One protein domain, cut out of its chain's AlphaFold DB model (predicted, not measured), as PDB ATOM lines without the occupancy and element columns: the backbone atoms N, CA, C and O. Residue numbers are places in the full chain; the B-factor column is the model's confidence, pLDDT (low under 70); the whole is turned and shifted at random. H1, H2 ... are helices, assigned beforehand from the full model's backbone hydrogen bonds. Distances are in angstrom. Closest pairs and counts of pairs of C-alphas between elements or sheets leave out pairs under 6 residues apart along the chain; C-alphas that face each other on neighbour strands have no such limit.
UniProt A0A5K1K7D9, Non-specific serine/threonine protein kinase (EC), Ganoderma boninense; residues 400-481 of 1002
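Overview. This is residues 400 to 481 of the 1002 residues of the protein "Non-specific serine/threonine protein kinase (EC)" of Ganoderma boninense (UniProt A0A5K1K7D9). This domain has little regular structure: a loop-rich lobe with short helices H1 and H2 lies beside one long helix, H3; after H3 the stretch from residue 461 to about residue 472 folds back beside it, and residues 473 to 481 turn across its axis and run away from it. The 82 printed residues have three named helices, H1, H2, H3 in order, and no named strand; the class is all helix, with only 24 residues in named elements. It is compact, radius of gyration of the C-alphas 12.3 A, spanning 34 by 33 by 20 A.

Arrangement. Look at H1, residues 406 to 409, and H2, residues 426 to 429: they only just touch, with 3 pairs of C-alphas within 8 A, the closest those of Cys 408 and Pro 427, 7.2 A. H3, residues 445 to 460, is apart from both. In H3 every O i to N i+4 pair is within hydrogen-bond range; H1 and H2 are too short for such a pair.

Along the chain. Find C-alpha 406 at (-4.146, 11.643, -3.026), where H1 begins its 5.1 A; H2 measures 5.0 A. H3 runs 22.5 A to C-alpha 460 at (5.417, 2.394, 8.515).

Size, cuts and confidence. The farthest C-alphas, of Gly 412 and Asn 481, are 36.9 A apart. The printed part has no cut, both links are long, and no printed residue is under 70 in pLDDT.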
ATOM      1  N   GLU A 400       3.257  12.250  10.466       93.31
ATOM      2  CA  GLU A 400       3.250  12.347   8.995       93.31
ATOM      3  C   GLU A 400       3.050  10.965   8.352       93.31
ATOM      4  O   GLU A 400       3.815  10.044   8.600       93.31
ATOM      5  N   HIS A 401       2.001  10.811   7.538       91.75
ATOM      6  CA  HIS A 401       1.624   9.521   6.954       91.75
ATOM      7  C   HIS A 401       2.604   9.106   5.831       91.75
ATOM      8  O   HIS A 401       2.740   9.882   4.878       91.75
ATOM      9  N   PRO A 402       3.229   7.905   5.870       91.00
ATOM     10  CA  PRO A 402       4.336   7.533   4.973       91.00
ATOM     11  C   PRO A 402       3.931   7.536   3.495       91.00
ATOM     12  O   PRO A 402       4.678   7.984   2.628       91.00
ATOM     13  N   ARG A 403       2.698   7.109   3.205       92.25
ATOM     14  CA  ARG A 403       2.030   7.336   1.918       92.25
ATOM     15  C   ARG A 403       1.056   8.509   2.072       92.25
ATOM     16  O   ARG A 403       0.014   8.297   2.691       92.25
ATOM     17  N   PRO A 404       1.330   9.736   1.598       93.75
ATOM     18  CA  PRO A 404       0.367  10.835   1.696       93.75
ATOM     19  C   PRO A 404      -0.928  10.535   0.922       93.75
ATOM     20  O   PRO A 404      -0.909   9.835  -0.085       93.75
ATOM     21  N   CYS A 405      -2.070  11.052   1.390       95.19
ATOM     22  CA  CYS A 405      -3.346  10.863   0.686       95.19
ATOM     23  C   CYS A 405      -3.368  11.615  -0.657       95.19
ATOM     24  O   CYS A 405      -2.724  12.657  -0.783       95.19
ATOM     25  N   GLU A 406      -4.138  11.133  -1.637       95.50
ATOM     26  CA  GLU A 406      -4.146  11.643  -3.026       95.50
ATOM     27  C   GLU A 406      -4.296  13.171  -3.086       95.50
ATOM     28  O   GLU A 406      -3.463  13.880  -3.644       95.50
ATOM     29  N   ARG A 407      -5.294  13.711  -2.380       95.31
ATOM     30  CA  ARG A 407      -5.557  15.156  -2.287       95.31
ATOM     31  C   ARG A 407      -4.452  15.956  -1.576       95.31
ATOM     32  O   ARG A 407      -4.359  17.169  -1.763       95.31
ATOM     33  N   CYS A 408      -3.630  15.320  -0.742       96.88
ATOM     34  CA  CYS A 408      -2.426  15.948  -0.191       96.88
ATOM     35  C   CYS A 408      -1.282  15.962  -1.214       96.88
ATOM     36  O   CYS A 408      -0.612  16.987  -1.318       96.88
ATOM     37  N   ILE A 409      -1.121  14.897  -2.012       96.62
ATOM     38  CA  ILE A 409      -0.170  14.838  -3.137       96.62
ATOM     39  C   ILE A 409      -0.509  15.925  -4.166       96.62
ATOM     40  O   ILE A 409       0.314  16.799  -4.425       96.62
ATOM     41  N   GLU A 410      -1.756  15.963  -4.650       96.56
ATOM     42  CA  GLU A 410      -2.268  16.950  -5.619       96.56
ATOM     43  C   GLU A 410      -2.064  18.431  -5.236       96.56
ATOM     44  O   GLU A 410      -2.294  19.326  -6.058       96.56
ATOM     45  N   LYS A 411      -1.806  18.715  -3.957       96.56
ATOM     46  CA  LYS A 411      -1.755  20.072  -3.397       96.56
ATOM     47  C   LYS A 411      -0.462  20.345  -2.622       96.56
ATOM     48  O   LYS A 411      -0.378  21.373  -1.957       96.56
ATOM     49  N   GLY A 412       0.518  19.438  -2.678       96.06
ATOM     50  CA  GLY A 412       1.813  19.583  -2.005       96.06
ATOM     51  C   GLY A 412       1.741  19.698  -0.475       96.06
ATOM     52  O   GLY A 412       2.624  20.299   0.134       96.06
ATOM     53  N   PHE A 413       0.696  19.171   0.173       96.44
ATOM     54  CA  PHE A 413       0.550  19.245   1.631       96.44
ATOM     55  C   PHE A 413       1.142  18.012   2.320       96.44
ATOM     56  O   PHE A 413       0.842  16.877   1.952       96.44
ATOM     57  N   ARG A 414       1.902  18.218   3.405       95.56
ATOM     58  CA  ARG A 414       2.321  17.124   4.297       95.56
ATOM     59  C   ARG A 414       1.090  16.479   4.942       95.56
ATOM     60  O   ARG A 414       0.342  17.134   5.673       95.56
ATOM     61  N   CYS A 415       0.873  15.195   4.673       96.19
ATOM     62  CA  CYS A 415      -0.316  14.453   5.091       96.19
ATOM     63  C   CYS A 415      -0.244  14.047   6.576       96.19
ATOM     64  O   CYS A 415      -0.031  12.882   6.902       96.19
ATOM     65  N   LYS A 416      -0.423  15.010   7.489       95.19
ATOM     66  CA  LYS A 416      -0.442  14.741   8.938       95.19
ATOM     67  C   LYS A 416      -1.748  14.071   9.370       95.19
ATOM     68  O   LYS A 416      -2.830  14.609   9.127       95.19
ATOM     69  N   PHE A 417      -1.649  12.919  10.018       90.94
ATOM     70  CA  PHE A 417      -2.743  12.127  10.581       90.94
ATOM     71  C   PHE A 417      -2.730  12.230  12.116       90.94
ATOM     72  O   PHE A 417      -1.703  12.572  12.695       90.94
ATOM     73  N   ASN A 418      -3.859  11.991  12.788       92.00
ATOM     74  CA  ASN A 418      -3.899  11.917  14.250       92.00
ATOM     75  C   ASN A 418      -4.687  10.664  14.678       92.00
ATOM     76  O   ASN A 418      -5.919  10.672  14.549       92.00
ATOM     77  N   PRO A 419      -3.999   9.620  15.172       84.00
ATOM     78  CA  PRO A 419      -4.574   8.292  15.376       84.00
ATOM     79  C   PRO A 419      -5.611   8.188  16.496       84.00
ATOM     80  O   PRO A 419      -6.286   7.173  16.558       84.00
ATOM     81  N   LEU A 420      -5.799   9.205  17.346       87.56
ATOM     82  CA  LEU A 420      -6.838   9.179  18.387       87.56
ATOM     83  C   LEU A 420      -7.968  10.201  18.179       87.56
ATOM     84  O   LEU A 420      -8.978  10.141  18.876       87.56
ATOM     85  N   LEU A 421      -7.843  11.148  17.240       85.25
ATOM     86  CA  LEU A 421      -8.823  12.234  17.087       85.25
ATOM     87  C   LEU A 421      -9.616  12.214  15.777       85.25
ATOM     88  O   LEU A 421     -10.704  12.792  15.740       85.25
ATOM     89  N   ARG A 422      -9.089  11.651  14.677       85.56
ATOM     90  CA  ARG A 422      -9.717  11.779  13.346       85.56
ATOM     91  C   ARG A 422      -9.414  10.589  12.442       85.56
ATOM     92  O   ARG A 422      -8.256  10.347  12.142       85.56
ATOM     93  N   SER A 423     -10.436  10.003  11.822       85.44
ATOM     94  CA  SER A 423     -10.295   9.080  10.676       85.44
ATOM     95  C   SER A 423      -9.894   9.773   9.354       85.44
ATOM     96  O   SER A 423     -10.070   9.222   8.273       85.44
ATOM     97  N   THR A 424      -9.392  11.013   9.411       89.94
ATOM     98  CA  THR A 424      -9.013  11.837   8.249       89.94
ATOM     99  C   THR A 424      -7.761  12.650   8.557       89.94
ATOM    100  O   THR A 424      -7.606  13.169   9.664       89.94
ATOM    101  N   CYS A 425      -6.875  12.825   7.569       93.81
ATOM    102  CA  CYS A 425      -5.699  13.674   7.747       93.81
ATOM    103  C   CYS A 425      -6.093  15.148   7.980       93.81
ATOM    104  O   CYS A 425      -7.091  15.652   7.453       93.81
ATOM    105  N   ILE A 426      -5.288  15.862   8.767       93.94
ATOM    106  CA  ILE A 426      -5.536  17.243   9.193       93.94
ATOM    107  C   ILE A 426      -5.694  18.215   8.005       93.94
ATOM    108  O   ILE A 426      -6.624  19.027   8.062       93.94
ATOM    109  N   PRO A 427      -4.904  18.150   6.908       95.25
ATOM    110  CA  PRO A 427      -5.101  19.032   5.752       95.25
ATOM    111  C   PRO A 427      -6.453  18.841   5.048       95.25
ATOM    112  O   PRO A 427      -7.068  19.819   4.626       95.25
ATOM    113  N   CYS A 428      -6.950  17.603   4.945       95.62
ATOM    114  CA  CYS A 428      -8.250  17.335   4.327       95.62
ATOM    115  C   CYS A 428      -9.413  17.664   5.271       95.62
ATOM    116  O   CYS A 428     -10.386  18.291   4.847       95.62
ATOM    117  N   SER A 429      -9.263  17.314   6.553       92.81
ATOM    118  CA  SER A 429     -10.232  17.551   7.626       92.81
ATOM    119  C   SER A 429     -10.457  19.044   7.897       92.81
ATOM    120  O   SER A 429     -11.593  19.502   7.936       92.81
ATOM    121  N   SER A 430      -9.388  19.845   7.992       92.56
ATOM    122  CA  SER A 430      -9.479  21.313   8.136       92.56
ATOM    123  C   SER A 430     -10.131  22.009   6.934       92.56
ATOM    124  O   SER A 430     -10.644  23.118   7.071       92.56
ATOM    125  N   LYS A 431     -10.152  21.347   5.771       94.19
ATOM    126  CA  LYS A 431     -10.763  21.824   4.522       94.19
ATOM    127  C   LYS A 431     -12.061  21.080   4.164       94.19
ATOM    128  O   LYS A 431     -12.445  21.120   2.999       94.19
ATOM    129  N   ASN A 432     -12.699  20.396   5.128       92.31
ATOM    130  CA  ASN A 432     -14.009  19.725   5.022       92.31
ATOM    131  C   ASN A 432     -14.258  18.956   3.703       92.31
ATOM    132  O   ASN A 432     -15.339  19.039   3.126       92.31
ATOM    133  N   ALA A 433     -13.267  18.217   3.202       94.00
ATOM    134  CA  ALA A 433     -13.422  17.450   1.965       94.00
ATOM    135  C   ALA A 433     -12.590  16.165   1.981       94.00
ATOM    136  O   ALA A 433     -11.722  15.992   2.839       94.00
ATOM    137  N   ALA A 434     -12.904  15.268   1.041       92.00
ATOM    138  CA  ALA A 434     -12.474  13.874   1.031       92.00
ATOM    139  C   ALA A 434     -10.959  13.671   1.213       92.00
ATOM    140  O   ALA A 434     -10.132  14.510   0.845       92.00
ATOM    141  N   CYS A 435     -10.625  12.524   1.793       93.94
ATOM    142  CA  CYS A 435      -9.279  12.028   2.028       93.94
ATOM    143  C   CYS A 435      -9.282  10.552   1.622       93.94
ATOM    144  O   CYS A 435     -10.130   9.811   2.121       93.94
ATOM    145  N   SER A 436      -8.362  10.116   0.759       92.38
ATOM    146  CA  SER A 436      -8.292   8.709   0.318       92.38
ATOM    147  C   SER A 436      -8.122   7.737   1.491       92.38
ATOM    148  O   SER A 436      -8.564   6.602   1.416       92.38
ATOM    149  N   HIS A 437      -7.573   8.212   2.615       89.62
ATOM    150  CA  HIS A 437      -7.320   7.427   3.831       89.62
ATOM    151  C   HIS A 437      -8.514   7.354   4.804       89.62
ATOM    152  O   HIS A 437      -8.331   7.059   5.981       89.62
ATOM    153  N   THR A 438      -9.733   7.676   4.355       87.12
ATOM    154  CA  THR A 438     -10.917   7.710   5.234       87.12
ATOM    155  C   THR A 438     -11.576   6.339   5.352       87.12
ATOM    156  O   THR A 438     -12.322   5.933   4.464       87.12
ATOM    157  N   PHE A 439     -11.406   5.666   6.489       85.38
ATOM    158  CA  PHE A 439     -12.189   4.471   6.814       85.38
ATOM    159  C   PHE A 439     -13.646   4.851   7.131       85.38
ATOM    160  O   PHE A 439     -13.970   5.364   8.204       85.38
ATOM    161  N   TYR A 440     -14.558   4.621   6.185       79.94
ATOM    162  CA  TYR A 440     -15.957   5.049   6.297       79.94
ATOM    163  C   TYR A 440     -16.826   4.114   7.158       79.94
ATOM    164  O   TYR A 440     -17.661   3.377   6.633       79.94
ATOM    165  N   ASN A 441     -16.718   4.197   8.490       80.06
ATOM    166  CA  ASN A 441     -17.721   3.615   9.391       80.06
ATOM    167  C   ASN A 441     -18.717   4.675   9.882       80.06
ATOM    168  O   ASN A 441     -18.348   5.604  10.597       80.06
ATOM    169  N   LYS A 442     -20.001   4.515   9.542       72.56
ATOM    170  CA  LYS A 442     -21.080   5.385  10.049       72.56
ATOM    171  C   LYS A 442     -21.608   4.969  11.431       72.56
ATOM    172  O   LYS A 442     -22.336   5.748  12.035       72.56
ATOM    173  N   LYS A 443     -21.285   3.759  11.908       82.81
ATOM    174  CA  LYS A 443     -21.765   3.201  13.184       82.81
ATOM    175  C   LYS A 443     -20.735   3.326  14.312       82.81
ATOM    176  O   LYS A 443     -21.118   3.629  15.433       82.81
ATOM    177  N   ASN A 444     -19.446   3.118  14.026       90.00
ATOM    178  CA  ASN A 444     -18.379   3.129  15.032       90.00
ATOM    179  C   ASN A 444     -17.152   3.942  14.564       90.00
ATOM    180  O   ASN A 444     -16.288   3.436  13.847       90.00
ATOM    181  N   HIS A 445     -17.063   5.208  14.994       89.44
ATOM    182  CA  HIS A 445     -15.918   6.080  14.688       89.44
ATOM    183  C   HIS A 445     -14.626   5.630  15.396       89.44
ATOM    184  O   HIS A 445     -13.543   5.838  14.857       89.44
ATOM    185  N   CYS A 446     -14.715   4.980  16.565       91.75
ATOM    186  CA  CYS A 446     -13.547   4.426  17.257       91.75
ATOM    187  C   CYS A 446     -12.875   3.355  16.385       91.75
ATOM    188  O   CYS A 446     -11.693   3.474  16.085       91.75
ATOM    189  N   LEU A 447     -13.644   2.386  15.874       92.12
ATOM    190  CA  LEU A 447     -13.146   1.339  14.972       92.12
ATOM    191  C   LEU A 447     -12.602   1.909  13.646       92.12
ATOM    192  O   LEU A 447     -11.559   1.477  13.171       92.12
ATOM    193  N   ALA A 448     -13.257   2.923  13.068       90.56
ATOM    194  CA  ALA A 448     -12.730   3.627  11.892       90.56
ATOM    195  C   ALA A 448     -11.398   4.351  12.155       90.56
ATOM    196  O   ALA A 448     -10.591   4.510  11.241       90.56
ATOM    197  N   THR A 449     -11.173   4.815  13.384       90.50
ATOM    198  CA  THR A 449      -9.923   5.481  13.770       90.50
ATOM    199  C   THR A 449      -8.838   4.442  14.091       90.50
ATOM    200  O   THR A 449      -7.702   4.621  13.665       90.50
ATOM    201  N   TYR A 450      -9.206   3.309  14.709       94.06
ATOM    202  CA  TYR A 450      -8.332   2.147  14.912       94.06
ATOM    203  C   TYR A 450      -7.791   1.597  13.591       94.06
ATOM    204  O   TYR A 450      -6.580   1.521  13.425       94.06
ATOM    205  N   LEU A 451      -8.652   1.288  12.612       93.31
ATOM    206  CA  LEU A 451      -8.190   0.753  11.323       93.31
ATOM    207  C   LEU A 451      -7.282   1.735  10.570       93.31
ATOM    208  O   LEU A 451      -6.342   1.314   9.905       93.31
ATOM    209  N   ALA A 452      -7.509   3.044  10.713       89.75
ATOM    210  CA  ALA A 452      -6.626   4.061  10.150       89.75
ATOM    211  C   ALA A 452      -5.248   4.110  10.846       89.75
ATOM    212  O   ALA A 452      -4.238   4.308  10.173       89.75
ATOM    213  N   TYR A 453      -5.191   3.893  12.167       93.38
ATOM    214  CA  TYR A 453      -3.939   3.725  12.918       93.38
ATOM    215  C   TYR A 453      -3.215   2.421  12.549       93.38
ATOM    216  O   TYR A 453      -2.030   2.458  12.226       93.38
ATOM    217  N   ALA A 454      -3.928   1.295  12.516       93.56
ATOM    218  CA  ALA A 454      -3.392  -0.012  12.144       93.56
ATOM    219  C   ALA A 454      -2.778   0.003  10.735       93.56
ATOM    220  O   ALA A 454      -1.618  -0.357  10.550       93.56
ATOM    221  N   TRP A 455      -3.519   0.526   9.753       93.38
ATOM    222  CA  TRP A 455      -3.055   0.668   8.371       93.38
ATOM    223  C   TRP A 455      -1.829   1.582   8.254       93.38
ATOM    224  O   TRP A 455      -0.894   1.276   7.516       93.38
ATOM    225  N   TYR A 456      -1.794   2.682   9.017       92.25
ATOM    226  CA  TYR A 456      -0.605   3.528   9.135       92.25
ATOM    227  C   TYR A 456       0.593   2.744   9.703       92.25
ATOM    228  O   TYR A 456       1.695   2.864   9.168       92.25
ATOM    229  N   ARG A 457       0.388   1.941  10.757       93.44
ATOM    230  CA  ARG A 457       1.449   1.193  11.451       93.44
ATOM    231  C   ARG A 457       2.078   0.142  10.535       93.44
ATOM    232  O   ARG A 457       3.287   0.173  10.323       93.44
ATOM    233  N   MET A 458       1.249  -0.678   9.887       94.19
ATOM    234  CA  MET A 458       1.694  -1.703   8.932       94.19
ATOM    235  C   MET A 458       2.410  -1.096   7.708       94.19
ATOM    236  O   MET A 458       3.364  -1.669   7.194       94.19
ATOM    237  N   LEU A 459       2.015   0.107   7.265       93.12
ATOM    238  CA  LEU A 459       2.719   0.845   6.203       93.12
ATOM    239  C   LEU A 459       4.007   1.555   6.654       93.12
ATOM    240  O   LEU A 459       4.755   2.017   5.790       93.12
ATOM    241  N   SER A 460       4.244   1.698   7.961       91.50
ATOM    242  CA  SER A 460       5.417   2.394   8.515       91.50
ATOM    243  C   SER A 460       6.566   1.441   8.855       91.50
ATOM    244  O   SER A 460       7.721   1.852   8.768       91.50
ATOM    245  N   SER A 461       6.257   0.181   9.183       93.31
ATOM    246  CA  SER A 461       7.228  -0.862   9.549       93.31
ATOM    247  C   SER A 461       6.997  -2.151   8.734       93.31
ATOM    248  O   SER A 461       6.539  -3.154   9.287       93.31
ATOM    249  N   PRO A 462       7.258  -2.140   7.407       93.56
ATOM    250  CA  PRO A 462       7.024  -3.280   6.502       93.56
ATOM    251  C   PRO A 462       8.016  -4.447   6.692       93.56
ATOM    252  O   PRO A 462       7.895  -5.494   6.057       93.56
ATOM    253  N   ASP A 463       9.028  -4.235   7.526       93.31
ATOM    254  CA  ASP A 463       9.985  -5.206   8.050       93.31
ATOM    255  C   ASP A 463       9.445  -5.980   9.268       93.31
ATOM    256  O   ASP A 463       9.941  -7.063   9.572       93.31
ATOM    257  N   VAL A 464       8.420  -5.444   9.939       94.12
ATOM    258  CA  VAL A 464       7.761  -6.039  11.114       94.12
ATOM    259  C   VAL A 464       6.394  -6.614  10.738       94.12
ATOM    260  O   VAL A 464       6.100  -7.775  11.022       94.12
ATOM    261  N   PHE A 465       5.571  -5.821  10.051       94.94
ATOM    262  CA  PHE A 465       4.213  -6.192   9.658       94.94
ATOM    263  C   PHE A 465       4.137  -6.651   8.205       94.94
ATOM    264  O   PHE A 465       4.827  -6.127   7.327       94.94
ATOM    265  N   ALA A 466       3.220  -7.579   7.945       92.19
ATOM    266  CA  ALA A 466       2.804  -7.925   6.599       92.19
ATOM    267  C   ALA A 466       2.180  -6.700   5.894       92.19
ATOM    268  O   ALA A 466       1.584  -5.834   6.548       92.19
ATOM    269  N   PRO A 467       2.269  -6.601   4.554       92.38
ATOM    270  CA  PRO A 467       1.535  -5.595   3.797       92.38
ATOM    271  C   PRO A 467       0.031  -5.704   4.102       92.38
ATOM    272  O   PRO A 467      -0.511  -6.805   4.011       92.38
ATOM    273  N   PRO A 468      -0.665  -4.606   4.451       92.06
ATOM    274  CA  PRO A 468      -2.067  -4.686   4.844       92.06
ATOM    275  C   PRO A 468      -2.946  -5.149   3.673       92.06
ATOM    276  O   PRO A 468      -3.001  -4.497   2.627       92.06
ATOM    277  N   ASP A 469      -3.658  -6.255   3.890       90.31
ATOM    278  CA  ASP A 469      -4.682  -6.836   3.012       90.31
ATOM    279  C   ASP A 469      -5.908  -5.912   2.877       90.31
ATOM    280  O   ASP A 469      -6.553  -5.816   1.826       90.31
ATOM    281  N   PHE A 470      -6.203  -5.178   3.952       90.56
ATOM    282  CA  PHE A 470      -7.269  -4.194   4.027       90.56
ATOM    283  C   PHE A 470      -6.811  -2.790   3.601       90.56
ATOM    284  O   PHE A 470      -5.631  -2.436   3.564       90.56
ATOM    285  N   SER A 471      -7.777  -1.933   3.271       89.50
ATOM    286  CA  SER A 471      -7.502  -0.570   2.803       89.50
ATOM    287  C   SER A 471      -8.622   0.391   3.202       89.50
ATOM    288  O   SER A 471      -9.725  -0.049   3.515       89.50
ATOM    289  N   PRO A 472      -8.413   1.718   3.139       87.12
ATOM    290  CA  PRO A 472      -9.463   2.698   3.431       87.12
ATOM    291  C   PRO A 472     -10.774   2.499   2.641       87.12
ATOM    292  O   PRO A 472     -11.843   2.901   3.101       87.12
ATOM    293  N   THR A 473     -10.703   1.861   1.466       84.31
ATOM    294  CA  THR A 473     -11.851   1.506   0.616       84.31
ATOM    295  C   THR A 473     -12.390   0.087   0.848       84.31
ATOM    296  O   THR A 473     -13.525  -0.186   0.451       84.31
ATOM    297  N   ARG A 474     -11.636  -0.812   1.502       85.56
ATOM    298  CA  ARG A 474     -12.019  -2.206   1.792       85.56
ATOM    299  C   ARG A 474     -11.900  -2.510   3.287       85.56
ATOM    300  O   ARG A 474     -10.802  -2.629   3.820       85.56
ATOM    301  N   TRP A 475     -13.047  -2.681   3.940       82.94
ATOM    302  CA  TRP A 475     -13.118  -3.154   5.324       82.94
ATOM    303  C   TRP A 475     -12.564  -4.585   5.445       82.94
ATOM    304  O   TRP A 475     -12.929  -5.408   4.600       82.94
ATOM    305  N   PRO A 476     -11.744  -4.890   6.474       85.12
ATOM    306  CA  PRO A 476     -11.294  -6.255   6.741       85.12
ATOM    307  C   PRO A 476     -12.485  -7.177   7.036       85.12
ATOM    308  O   PRO A 476     -13.541  -6.727   7.505       85.12
ATOM    309  N   LYS A 477     -12.325  -8.467   6.736       83.38
ATOM    310  CA  LYS A 477     -13.320  -9.519   6.965       83.38
ATOM    311  C   LYS A 477     -12.624 -10.746   7.582       83.38
ATOM    312  O   LYS A 477     -11.842 -11.359   6.865       83.38
ATOM    313  N   PRO A 478     -12.933 -11.132   8.833       83.00
ATOM    314  CA  PRO A 478     -13.819 -10.441   9.775       83.00
ATOM    315  C   PRO A 478     -13.347  -9.010  10.093       83.00
ATOM    316  O   PRO A 478     -12.183  -8.658   9.934       83.00
ATOM    317  N   CYS A 479     -14.276  -8.152  10.517       85.06
ATOM    318  CA  CYS A 479     -13.890  -6.892  11.153       85.06
ATOM    319  C   CYS A 479     -13.437  -7.193  12.589       85.06
ATOM    320  O   CYS A 479     -14.114  -8.001  13.227       85.06
ATOM    321  N   PRO A 480     -12.412  -6.505  13.128       88.75
ATOM    322  CA  PRO A 480     -12.076  -6.606  14.544       88.75
ATOM    323  C   PRO A 480     -13.300  -6.360  15.433       88.75
ATOM    324  O   PRO A 480     -14.065  -5.408  15.209       88.75
ATOM    325  N   ASN A 481     -13.486  -7.227  16.424       87.81
ATOM    326  CA  ASN A 481     -14.571  -7.144  17.388       87.81
ATOM    327  C   ASN A 481     -14.376  -5.953  18.338       87.81
ATOM    328  O   ASN A 481     -13.373  -5.234  18.326       87.81
TER     329      ASN A 481